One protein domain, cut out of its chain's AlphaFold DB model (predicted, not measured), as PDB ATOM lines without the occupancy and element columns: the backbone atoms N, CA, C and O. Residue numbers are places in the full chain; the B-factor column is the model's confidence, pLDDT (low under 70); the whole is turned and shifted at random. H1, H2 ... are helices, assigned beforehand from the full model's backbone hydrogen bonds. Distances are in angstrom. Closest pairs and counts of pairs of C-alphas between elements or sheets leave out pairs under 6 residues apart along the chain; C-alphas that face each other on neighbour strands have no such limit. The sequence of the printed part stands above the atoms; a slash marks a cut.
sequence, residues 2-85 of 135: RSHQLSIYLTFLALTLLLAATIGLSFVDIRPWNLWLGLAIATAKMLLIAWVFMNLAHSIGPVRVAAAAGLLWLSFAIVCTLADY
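This is residues 2 to 85 of the 135 residues of an uncharacterized protein of Roseiconus nitratireducens (UniProt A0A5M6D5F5). Three long helices make a flat, loose zigzag row: H1 and H2 form a helical hairpin, and H3 folds back beyond H2, its residues 68 to 85 standing free. The 84 printed residues, with H1, H2 and H3 in that order and no named strand, are all helix in class. The whole is loose, with a radius of gyration of the C-alphas of 15.9 A and spans of 45 by 31 by 10 A.

H1, residues 2 to 26, touches H2, residues 33 to 52, opposite ways at a shallow tilt of 16 degrees; their closest C-alphas, of Leu 15 and Lys 45, are 6.4 A apart. H2 and H3, residues 62 to 85, are close but not clearly touching, opposite ways at a shallow tilt of 15 degrees; their closest C-alphas, of Ala 50 and Ala 67, are 8.0 A apart. H1 and H3 are apart. In H1, H2 and H3 every O i to N i+4 pair is within hydrogen-bond range.

H1 begins at C-alpha 2 (28.980, -4.291, 135.400) and measures 36.8 A, H2 29.0 A, and H3 34.4 A, ending at C-alpha 85 (-8.779, 21.801, 156.365).

The farthest C-alphas, of Arg 2 and Asp 84, are 50.5 A apart. The printed part has no cut, and both links are short. Residues 2 to 4, 30 to 31 and 52 to 64 have pLDDT under 70.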
ATOM      1  N   ARG A   2      30.090  -4.720 136.292       58.72
ATOM      2  CA  ARG A   2      28.980  -4.291 135.400       58.72
ATOM      3  C   ARG A   2      27.571  -4.240 136.036       58.72
ATOM      4  O   ARG A   2      26.717  -3.522 135.532       58.72
ATOM      5  N   SER A   3      27.322  -4.938 137.148       60.78
ATOM      6  CA  SER A   3      25.987  -5.037 137.776       60.78
ATOM      7  C   SER A   3      25.507  -3.752 138.465       60.78
ATOM      8  O   SER A   3      24.318  -3.448 138.430       60.78
ATOM      9  N   HIS A   4      26.420  -2.966 139.044       61.69
ATOM     10  CA  HIS A   4      26.070  -1.699 139.703       61.69
ATOM     11  C   HIS A   4      25.628  -0.633 138.688       61.69
ATOM     12  O   HIS A   4      24.673   0.102 138.920       61.69
ATOM     13  N   GLN A   5      26.283  -0.604 137.522       71.75
ATOM     14  CA  GLN A   5      25.953   0.327 136.441       71.75
ATOM     15  C   GLN A   5      24.565   0.029 135.860       71.75
ATOM     16  O   GLN A   5      23.778   0.944 135.637       71.75
ATOM     17  N   LEU A   6      24.216  -1.254 135.699       71.75
ATOM     18  CA  LEU A   6      22.894  -1.671 135.223       71.75
ATOM     19  C   LEU A   6      21.755  -1.197 136.138       71.75
ATOM     20  O   LEU A   6      20.738  -0.738 135.628       71.75
ATOM     21  N   SER A   7      21.928  -1.232 137.465       72.12
ATOM     22  CA  SER A   7      20.901  -0.724 138.393       72.12
ATOM     23  C   SER A   7      20.657   0.777 138.230       72.12
ATOM     24  O   SER A   7      19.507   1.216 138.257       72.12
ATOM     25  N   ILE A   8      21.713   1.564 138.002       75.94
ATOM     26  CA  ILE A   8      21.598   3.014 137.794       75.94
ATOM     27  C   ILE A   8      20.866   3.305 136.481       75.94
ATOM     28  O   ILE A   8      19.918   4.087 136.473       75.94
ATOM     29  N   TYR A   9      21.245   2.638 135.387       79.31
ATOM     30  CA  TYR A   9      20.598   2.834 134.087       79.31
ATOM     31  C   TYR A   9      19.127   2.394 134.082       79.31
ATOM     32  O   TYR A   9      18.280   3.114 133.554       79.31
ATOM     33  N   LEU A  10      18.794   1.261 134.709       81.25
ATOM     34  CA  LEU A  10      17.404   0.805 134.834       81.25
ATOM     35  C   LEU A  10      16.563   1.765 135.678       81.25
ATOM     36  O   LEU A  10      15.421   2.056 135.330       81.25
ATOM     37  N   THR A  11      17.137   2.309 136.750       79.94
ATOM     38  CA  THR A  11      16.455   3.296 137.597       79.94
ATOM     39  C   THR A  11      16.255   4.611 136.865       79.94
ATOM     40  O   THR A  11      15.175   5.185 136.931       79.94
ATOM     41  N   PHE A  12      17.257   5.080 136.123       80.94
ATOM     42  CA  PHE A  12      17.133   6.268 135.286       80.94
ATOM     43  C   PHE A  12      16.008   6.118 134.253       80.94
ATOM     44  O   PHE A  12      15.177   7.018 134.102       80.94
ATOM     45  N   LEU A  13      15.927   4.955 133.600       89.06
ATOM     46  CA  LEU A  13      14.859   4.654 132.649       89.06
ATOM     47  C   LEU A  13      13.489   4.610 133.340       89.06
ATOM     48  O   LEU A  13      12.547   5.242 132.868       89.06
ATOM     49  N   ALA A  14      13.390   3.935 134.486       86.12
ATOM     50  CA  ALA A  14      12.166   3.873 135.276       86.12
ATOM     51  C   ALA A  14      11.715   5.266 135.748       86.12
ATOM     52  O   ALA A  14      10.552   5.618 135.596       86.12
ATOM     53  N   LEU A  15      12.623   6.108 136.249       85.56
ATOM     54  CA  LEU A  15      12.308   7.474 136.683       85.56
ATOM     55  C   LEU A  15      11.849   8.371 135.536       85.56
ATOM     56  O   LEU A  15      10.990   9.228 135.756       85.56
ATOM     57  N   THR A  16      12.429   8.186 134.349       87.00
ATOM     58  CA  THR A  16      12.031   8.896 133.130       87.00
ATOM     59  C   THR A  16      10.648   8.441 132.666       87.00
ATOM     60  O   THR A  16       9.810   9.280 132.355       87.00
ATOM     61  N   LEU A  17      10.364   7.136 132.705       90.50
ATOM     62  CA  LEU A  17       9.039   6.585 132.403       90.50
ATOM     63  C   LEU A  17       7.975   7.067 133.392       90.50
ATOM     64  O   LEU A  17       6.909   7.503 132.968       90.50
ATOM     65  N   LEU A  18       8.265   7.041 134.695       84.75
ATOM     66  CA  LEU A  18       7.351   7.550 135.720       84.75
ATOM     67  C   LEU A  18       7.088   9.052 135.534       84.75
ATOM     68  O   LEU A  18       5.956   9.491 135.697       84.75
ATOM     69  N   LEU A  19       8.106   9.834 135.154       88.00
ATOM     70  CA  LEU A  19       7.939  11.256 134.845       88.00
ATOM     71  C   LEU A  19       7.057  11.464 133.607       88.00
ATOM     72  O   LEU A  19       6.136  12.276 133.639       88.00
ATOM     73  N   ALA A  20       7.315  10.716 132.535       88.00
ATOM     74  CA  ALA A  20       6.499  10.758 131.327       88.00
ATOM     75  C   ALA A  20       5.046  10.358 131.620       88.00
ATOM     76  O   ALA A  20       4.127  10.979 131.094       88.00
ATOM     77  N   ALA A  21       4.829   9.386 132.510       85.56
ATOM     78  CA  ALA A  21       3.502   9.005 132.973       85.56
ATOM     79  C   ALA A  21       2.809  10.140 133.741       85.56
ATOM     80  O   ALA A  21       1.631  10.375 133.507       85.56
ATOM     81  N   THR A  22       3.518  10.890 134.596       84.19
ATOM     82  CA  THR A  22       2.960  12.083 135.265       84.19
ATOM     83  C   THR A  22       2.540  13.155 134.259       84.19
ATOM     84  O   THR A  22       1.456  13.717 134.378       84.19
ATOM     85  N   ILE A  23       3.375  13.411 133.248       85.31
ATOM     86  CA  ILE A  23       3.063  14.368 132.179       85.31
ATOM     87  C   ILE A  23       1.837  13.890 131.392       85.31
ATOM     88  O   ILE A  23       0.895  14.652 131.205       85.31
ATOM     89  N   GLY A  24       1.814  12.620 130.986       84.44
ATOM     90  CA  GLY A  24       0.689  12.021 130.268       84.44
ATOM     91  C   GLY A  24      -0.611  12.053 131.072       84.44
ATOM     92  O   GLY A  24      -1.660  12.376 130.522       84.44
ATOM     93  N   LEU A  25      -0.538  11.800 132.379       84.19
ATOM     94  CA  LEU A  25      -1.687  11.872 133.278       84.19
ATOM     95  C   LEU A  25      -2.262  13.293 133.365       84.19
ATOM     96  O   LEU A  25      -3.472  13.451 133.453       84.19
ATOM     97  N   SER A  26      -1.419  14.328 133.268       79.12
ATOM     98  CA  SER A  26      -1.874  15.724 133.240       79.12
ATOM     99  C   SER A  26      -2.683  16.082 131.991       79.12
ATOM    100  O   SER A  26      -3.426  17.057 132.030       79.12
ATOM    101  N   PHE A  27      -2.532  15.341 130.890       80.50
ATOM    102  CA  PHE A  27      -3.301  15.558 129.660       80.50
ATOM    103  C   PHE A  27      -4.587  14.725 129.602       80.50
ATOM    104  O   PHE A  27      -5.387  14.890 128.683       80.50
ATOM    105  N   VAL A  28      -4.787  13.820 130.562       81.38
ATOM    106  CA  VAL A  28      -5.961  12.953 130.640       81.38
ATOM    107  C   VAL A  28      -6.836  13.424 131.801       81.38
ATOM    108  O   VAL A  28      -6.533  13.183 132.967       81.38
ATOM    109  N   ASP A  29      -7.960  14.068 131.489       75.50
ATOM    110  CA  ASP A  29      -8.911  14.559 132.492       75.50
ATOM    111  C   ASP A  29      -9.770  13.429 133.082       75.50
ATOM    112  O   ASP A  29     -10.948  13.246 132.773       75.50
ATOM    113  N   ILE A  30      -9.185  12.662 133.997       66.81
ATOM    114  CA  ILE A  30      -9.865  11.613 134.773       66.81
ATOM    115  C   ILE A  30     -10.428  12.143 136.103       66.81
ATOM    116  O   ILE A  30     -10.186  11.550 137.151       66.81
ATOM    117  N   ARG A  31     -11.198  13.247 136.068       69.94
ATOM    118  CA  ARG A  31     -12.043  13.785 137.176       69.94
ATOM    119  C   ARG A  31     -11.392  13.594 138.593       69.94
ATOM    120  O   ARG A  31     -10.175  13.761 138.662       69.94
ATOM    121  N   PRO A  32     -12.051  13.320 139.752       74.19
ATOM    122  CA  PRO A  32     -11.368  13.387 141.062       74.19
ATOM    123  C   PRO A  32     -10.292  12.302 141.265       74.19
ATOM    124  O   PRO A  32      -9.576  12.318 142.263       74.19
ATOM    125  N   TRP A  33     -10.168  11.354 140.332       76.38
ATOM    126  CA  TRP A  33      -9.211  10.255 140.400       76.38
ATOM    127  C   TRP A  33      -7.790  10.668 139.981       76.38
ATOM    128  O   TRP A  33      -6.823  10.013 140.375       76.38
ATOM    129  N   ASN A  34      -7.645  11.786 139.255       79.19
ATOM    130  CA  ASN A  34      -6.341  12.320 138.844       79.19
ATOM    131  C   ASN A  34      -5.441  12.630 140.055       79.19
ATOM    132  O   ASN A  34      -4.257  12.302 140.057       79.19
ATOM    133  N   LEU A  35      -6.022  13.169 141.134       81.31
ATOM    134  CA  LEU A  35      -5.286  13.478 142.360       81.31
ATOM    135  C   LEU A  35      -4.668  12.219 142.985       81.31
ATOM    136  O   LEU A  35      -3.480  12.204 143.295       81.31
ATOM    137  N   TRP A  36      -5.458  11.153 143.133       85.25
ATOM    138  CA  TRP A  36      -5.009   9.899 143.745       85.25
ATOM    139  C   TRP A  36      -3.928   9.206 142.911       85.25
ATOM    140  O   TRP A  36      -2.922   8.750 143.457       85.25
ATOM    141  N   LEU A  37      -4.101   9.167 141.587       83.50
ATOM    142  CA  LEU A  37      -3.114   8.595 140.668       83.50
ATOM    143  C   LEU A  37      -1.829   9.422 140.609       83.50
ATOM    144  O   LEU A  37      -0.740   8.852 140.662       83.50
ATOM    145  N   GLY A  38      -1.939  10.749 140.554       83.31
ATOM    146  CA  GLY A  38      -0.790  11.649 140.597       83.31
ATOM    147  C   GLY A  38       0.021  11.464 141.878       83.31
ATOM    148  O   GLY A  38       1.247  11.341 141.820       83.31
ATOM    149  N   LEU A  39      -0.659  11.341 143.023       83.44
ATOM    150  CA  LEU A  39      -0.018  11.085 144.312       83.44
ATOM    151  C   LEU A  39       0.672   9.714 144.341       83.44
ATOM    152  O   LEU A  39       1.823   9.624 144.756       83.44
ATOM    153  N   ALA A  40       0.020   8.664 143.833       86.38
ATOM    154  CA  ALA A  40       0.599   7.323 143.768       86.38
ATOM    155  C   ALA A  40       1.878   7.279 142.910       86.38
ATOM    156  O   ALA A  40       2.888   6.707 143.331       86.38
ATOM    157  N   ILE A  41       1.869   7.926 141.738       85.75
ATOM    158  CA  ILE A  41       3.046   8.013 140.858       85.75
ATOM    159  C   ILE A  41       4.162   8.819 141.536       85.75
ATOM    160  O   ILE A  41       5.326   8.409 141.501       85.75
ATOM    161  N   ALA A  42       3.821   9.928 142.197       82.88
ATOM    162  CA  ALA A  42       4.780  10.739 142.941       82.88
ATOM    163  C   ALA A  42       5.436   9.945 144.086       82.88
ATOM    164  O   ALA A  42       6.663   9.964 144.220       82.88
ATOM    165  N   THR A  43       4.655   9.189 144.867       83.69
ATOM    166  CA  THR A  43       5.174   8.329 145.941       83.69
ATOM    167  C   THR A  43       6.067   7.220 145.391       83.69
ATOM    168  O   THR A  43       7.163   7.011 145.910       83.69
ATOM    169  N   ALA A  44       5.659   6.545 144.313       85.56
ATOM    170  CA  ALA A  44       6.470   5.508 143.677       85.56
ATOM    171  C   ALA A  44       7.820   6.061 143.188       85.56
ATOM    172  O   ALA A  44       8.867   5.456 143.428       85.56
ATOM    173  N   LYS A  45       7.815   7.249 142.569       84.06
ATOM    174  CA  LYS A  45       9.032   7.939 142.121       84.06
ATOM    175  C   LYS A  45       9.951   8.274 143.299       84.06
ATOM    176  O   LYS A  45      11.152   8.020 143.216       84.06
ATOM    177  N   MET A  46       9.396   8.795 144.395       83.12
ATOM    178  CA  MET A  46      10.144   9.096 145.623       83.12
ATOM    179  C   MET A  46      10.793   7.847 146.230       83.12
ATOM    180  O   MET A  46      11.978   7.875 146.559       83.12
ATOM    181  N   LEU A  47      10.058   6.735 146.327       80.75
ATOM    182  CA  LEU A  47      10.582   5.472 146.862       80.75
ATOM    183  C   LEU A  47      11.730   4.918 146.011       80.75
ATOM    184  O   LEU A  47      12.737   4.464 146.554       80.75
ATOM    185  N   LEU A  48      11.611   4.999 144.685       78.56
ATOM    186  CA  LEU A  48      12.644   4.523 143.765       78.56
ATOM    187  C   LEU A  48      13.943   5.339 143.889       78.56
ATOM    188  O   LEU A  48      15.038   4.777 143.883       78.56
ATOM    189  N   ILE A  49      13.823   6.660 144.070       77.38
ATOM    190  CA  ILE A  49      14.960   7.557 144.335       77.38
ATOM    191  C   ILE A  49      15.612   7.213 145.677       77.38
ATOM    192  O   ILE A  49      16.828   7.030 145.736       77.38
ATOM    193  N   ALA A  50      14.817   7.085 146.742       71.62
ATOM    194  CA  ALA A  50      15.320   6.775 148.078       71.62
ATOM    195  C   ALA A  50      16.056   5.427 148.121       71.62
ATOM    196  O   ALA A  50      17.097   5.302 148.761       71.62
ATOM    197  N   TRP A  51      15.552   4.417 147.410       71.25
ATOM    198  CA  TRP A  51      16.165   3.094 147.420       71.25
ATOM    199  C   TRP A  51      17.481   3.054 146.630       71.25
ATOM    200  O   TRP A  51      18.480   2.533 147.130       71.25
ATOM    201  N   VAL A  52      17.511   3.633 145.426       69.31
ATOM    202  CA  VAL A  52      18.651   3.481 144.508       69.31
ATOM    203  C   VAL A  52      19.678   4.604 144.646       69.31
ATOM    204  O   VAL A  52      20.871   4.326 144.733       69.31
ATOM    205  N   PHE A  53      19.248   5.869 144.685       64.25
ATOM    206  CA  PHE A  53      20.174   7.009 144.689       64.25
ATOM    207  C   PHE A  53      20.732   7.322 146.076       64.25
ATOM    208  O   PHE A  53      21.883   7.735 146.181       64.25
ATOM    209  N   MET A  54      19.972   7.077 147.149       64.56
ATOM    210  CA  MET A  54      20.508   7.226 148.512       64.56
ATOM    211  C   MET A  54      21.261   5.981 149.003       64.56
ATOM    212  O   MET A  54      21.737   5.965 150.140       64.56
ATOM    213  N   ASN A  55      21.375   4.944 148.159       61.56
ATOM    214  CA  ASN A  55      22.044   3.677 148.459       61.56
ATOM    215  C   ASN A  55      21.719   3.174 149.877       61.56
ATOM    216  O   ASN A  55      22.603   2.819 150.660       61.56
ATOM    217  N   LEU A  56      20.430   3.213 150.231       56.38
ATOM    218  CA  LEU A  56      19.935   3.035 151.601       56.38
ATOM    219  C   LEU A  56      20.274   1.649 152.183       56.38
ATOM    220  O   LEU A  56      20.228   1.445 153.394       56.38
ATOM    221  N   ALA A  57      20.627   0.700 151.310       53.03
ATOM    222  CA  ALA A  57      21.046  -0.655 151.640       53.03
ATOM    223  C   ALA A  57      22.551  -0.802 151.952       53.03
ATOM    224  O   ALA A  57      22.938  -1.817 152.524       53.03
ATOM    225  N   HIS A  58      23.403   0.167 151.596       51.69
ATOM    226  CA  HIS A  58      24.864   0.060 151.754       51.69
ATOM    227  C   HIS A  58      25.508   1.259 152.472       51.69
ATOM    228  O   HIS A  58      26.705   1.230 152.750       51.69
ATOM    229  N   SER A  59      24.745   2.319 152.764       52.38
ATOM    230  CA  SER A  59      25.247   3.514 153.445       52.38
ATOM    231  C   SER A  59      25.053   3.464 154.967       52.38
ATOM    232  O   SER A  59      24.122   2.862 155.508       52.38
ATOM    233  N   ILE A  60      26.005   4.091 155.657       54.97
ATOM    234  CA  ILE A  60      26.174   4.146 157.111       54.97
ATOM    235  C   ILE A  60      24.873   4.633 157.784       54.97
ATOM    236  O   ILE A  60      24.233   5.579 157.317       54.97
ATOM    237  N   GLY A  61      24.505   4.005 158.908       61.12
ATOM    238  CA  GLY A  61      23.235   4.148 159.643       61.12
ATOM    239  C   GLY A  61      22.537   5.526 159.723       61.12
ATOM    240  O   GLY A  61      21.311   5.535 159.595       61.12
ATOM    241  N   PRO A  62      23.220   6.681 159.893       61.59
ATOM    242  CA  PRO A  62      22.542   7.977 160.033       61.59
ATOM    243  C   PRO A  62      21.715   8.417 158.815       61.59
ATOM    244  O   PRO A  62      20.674   9.045 158.996       61.59
ATOM    245  N   VAL A  63      22.105   8.057 157.584       69.25
ATOM    246  CA  VAL A  63      21.364   8.460 156.368       69.25
ATOM    247  C   VAL A  63      19.970   7.826 156.332       69.25
ATOM    248  O   VAL A  63      18.992   8.456 155.933       69.25
ATOM    249  N   ARG A  64      19.861   6.587 156.824       68.38
ATOM    250  CA  ARG A  64      18.602   5.835 156.895       68.38
ATOM    251  C   ARG A  64      17.645   6.444 157.911       68.38
ATOM    252  O   ARG A  64      16.455   6.569 157.634       68.38
ATOM    253  N   VAL A  65      18.181   6.847 159.063       72.88
ATOM    254  CA  VAL A  65      17.410   7.486 160.135       72.88
ATOM    255  C   VAL A  65      16.938   8.870 159.699       72.88
ATOM    256  O   VAL A  65      15.772   9.184 159.894       72.88
ATOM    257  N   ALA A  66      17.789   9.662 159.041       77.88
ATOM    258  CA  ALA A  66      17.407  10.974 158.520       77.88
ATOM    259  C   ALA A  66      16.309  10.879 157.444       77.88
ATOM    260  O   ALA A  66      15.342  11.635 157.492       77.88
ATOM    261  N   ALA A  67      16.409   9.921 156.515       74.31
ATOM    262  CA  ALA A  67      15.380   9.696 155.498       74.31
ATOM    263  C   ALA A  67      14.045   9.238 156.112       74.31
ATOM    264  O   ALA A  67      12.990   9.767 155.765       74.31
ATOM    265  N   ALA A  68      14.086   8.292 157.057       77.00
ATOM    266  CA  ALA A  68      12.896   7.837 157.771       77.00
ATOM    267  C   ALA A  68      12.266   8.958 158.614       77.00
ATOM    268  O   ALA A  68      11.050   9.118 158.597       77.00
ATOM    269  N   ALA A  69      13.083   9.765 159.297       81.19
ATOM    270  CA  ALA A  69      12.629  10.914 160.072       81.19
ATOM    271  C   ALA A  69      11.997  11.989 159.178       81.19
ATOM    272  O   ALA A  69      10.940  12.507 159.519       81.19
ATOM    273  N   GLY A  70      12.590  12.280 158.015       79.88
ATOM    274  CA  GLY A  70      12.030  13.214 157.039       79.88
ATOM    275  C   GLY A  70      10.688  12.744 156.473       79.88
ATOM    276  O   GLY A  70       9.751  13.534 156.397       79.88
ATOM    277  N   LEU A  71      10.562  11.455 156.137       81.38
ATOM    278  CA  LEU A  71       9.292  10.876 155.682       81.38
ATOM    279  C   LEU A  71       8.230  10.892 156.782       81.38
ATOM    280  O   LEU A  71       7.108  11.316 156.528       81.38
ATOM    281  N   LEU A  72       8.586  10.485 158.003       86.25
ATOM    282  CA  LEU A  72       7.677  10.499 159.147       86.25
ATOM    283  C   LEU A  72       7.201  11.920 159.467       86.25
ATOM    284  O   LEU A  72       6.007  12.144 159.655       86.25
ATOM    285  N   TRP A  73       8.123  12.883 159.474       88.44
ATOM    286  CA  TRP A  73       7.810  14.291 159.687       88.44
ATOM    287  C   TRP A  73       6.893  14.841 158.586       88.44
ATOM    288  O   TRP A  73       5.887  15.480 158.889       88.44
ATOM    289  N   LEU A  74       7.178  14.534 157.315       85.88
ATOM    290  CA  LEU A  74       6.356  14.961 156.181       85.88
ATOM    291  C   LEU A  74       4.945  14.364 156.243       85.88
ATOM    292  O   LEU A  74       3.967  15.074 156.014       85.88
ATOM    293  N   SER A  75       4.818  13.077 156.577       86.12
ATOM    294  CA  SER A  75       3.517  12.431 156.769       86.12
ATOM    295  C   SER A  75       2.707  13.120 157.866       86.12
ATOM    296  O   SER A  75       1.523  13.383 157.666       86.12
ATOM    297  N   PHE A  76       3.347  13.478 158.984       89.81
ATOM    298  CA  PHE A  76       2.710  14.254 160.047       89.81
ATOM    299  C   PHE A  76       2.219  15.614 159.540       89.81
ATOM    300  O   PHE A  76       1.061  15.962 159.756       89.81
ATOM    301  N   ALA A  77       3.062  16.353 158.813       90.62
ATOM    302  CA  ALA A  77       2.709  17.659 158.258       90.62
ATOM    303  C   ALA A  77       1.495  17.587 157.316       90.62
ATOM    304  O   ALA A  77       0.590  18.421 157.409       90.62
ATOM    305  N   ILE A  78       1.432  16.568 156.451       90.06
ATOM    306  CA  ILE A  78       0.292  16.346 155.551       90.06
ATOM    307  C   ILE A  78      -0.978  16.054 156.354       90.06
ATOM    308  O   ILE A  78      -2.001  16.689 156.111       90.06
ATOM    309  N   VAL A  79      -0.922  15.130 157.320       91.94
ATOM    310  CA  VAL A  79      -2.092  14.747 158.128       91.94
ATOM    311  C   VAL A  79      -2.607  15.930 158.942       91.94
ATOM    312  O   VAL A  79      -3.805  16.196 158.914       91.94
ATOM    313  N   CYS A  80      -1.723  16.672 159.613       91.62
ATOM    314  CA  CYS A  80      -2.086  17.884 160.347       91.62
ATOM    315  C   CYS A  80      -2.762  18.918 159.440       91.62
ATOM    316  O   CYS A  80      -3.785  19.479 159.815       91.62
ATOM    317  N   THR A  81      -2.232  19.131 158.234       89.62
ATOM    318  CA  THR A  81      -2.810  20.069 157.262       89.62
ATOM    319  C   THR A  81      -4.197  19.617 156.804       89.62
ATOM    320  O   THR A  81      -5.137  20.405 156.798       89.62
ATOM    321  N   LEU A  82      -4.357  18.339 156.453       88.38
ATOM    322  CA  LEU A  82      -5.646  17.790 156.025       88.38
ATOM    323  C   LEU A  82      -6.686  17.835 157.152       88.38
ATOM    324  O   LEU A  82      -7.849  18.152 156.905       88.38
ATOM    325  N   ALA A  83      -6.264  17.546 158.386       88.31
ATOM    326  CA  ALA A  83      -7.099  17.651 159.576       88.31
ATOM    327  C   ALA A  83      -7.532  19.101 159.835       88.31
ATOM    328  O   ALA A  83      -8.706  19.326 160.123       88.31
ATOM    329  N   ASP A  84      -6.632  20.078 159.666       87.44
ATOM    330  CA  ASP A  84      -6.957  21.507 159.751       87.44
ATOM    331  C   ASP A  84      -8.018  21.889 158.709       87.44
ATOM    332  O   ASP A  84      -9.085  22.379 159.067       87.44
ATOM    333  N   TYR A  85      -7.800  21.552 157.432       84.06
ATOM    334  CA  TYR A  85      -8.779  21.801 156.365       84.06
ATOM    335  C   TYR A  85     -10.130  21.112 156.592       84.06
ATOM    336  O   TYR A  85     -11.165  21.673 156.241       84.06
TER     337      TYR A  85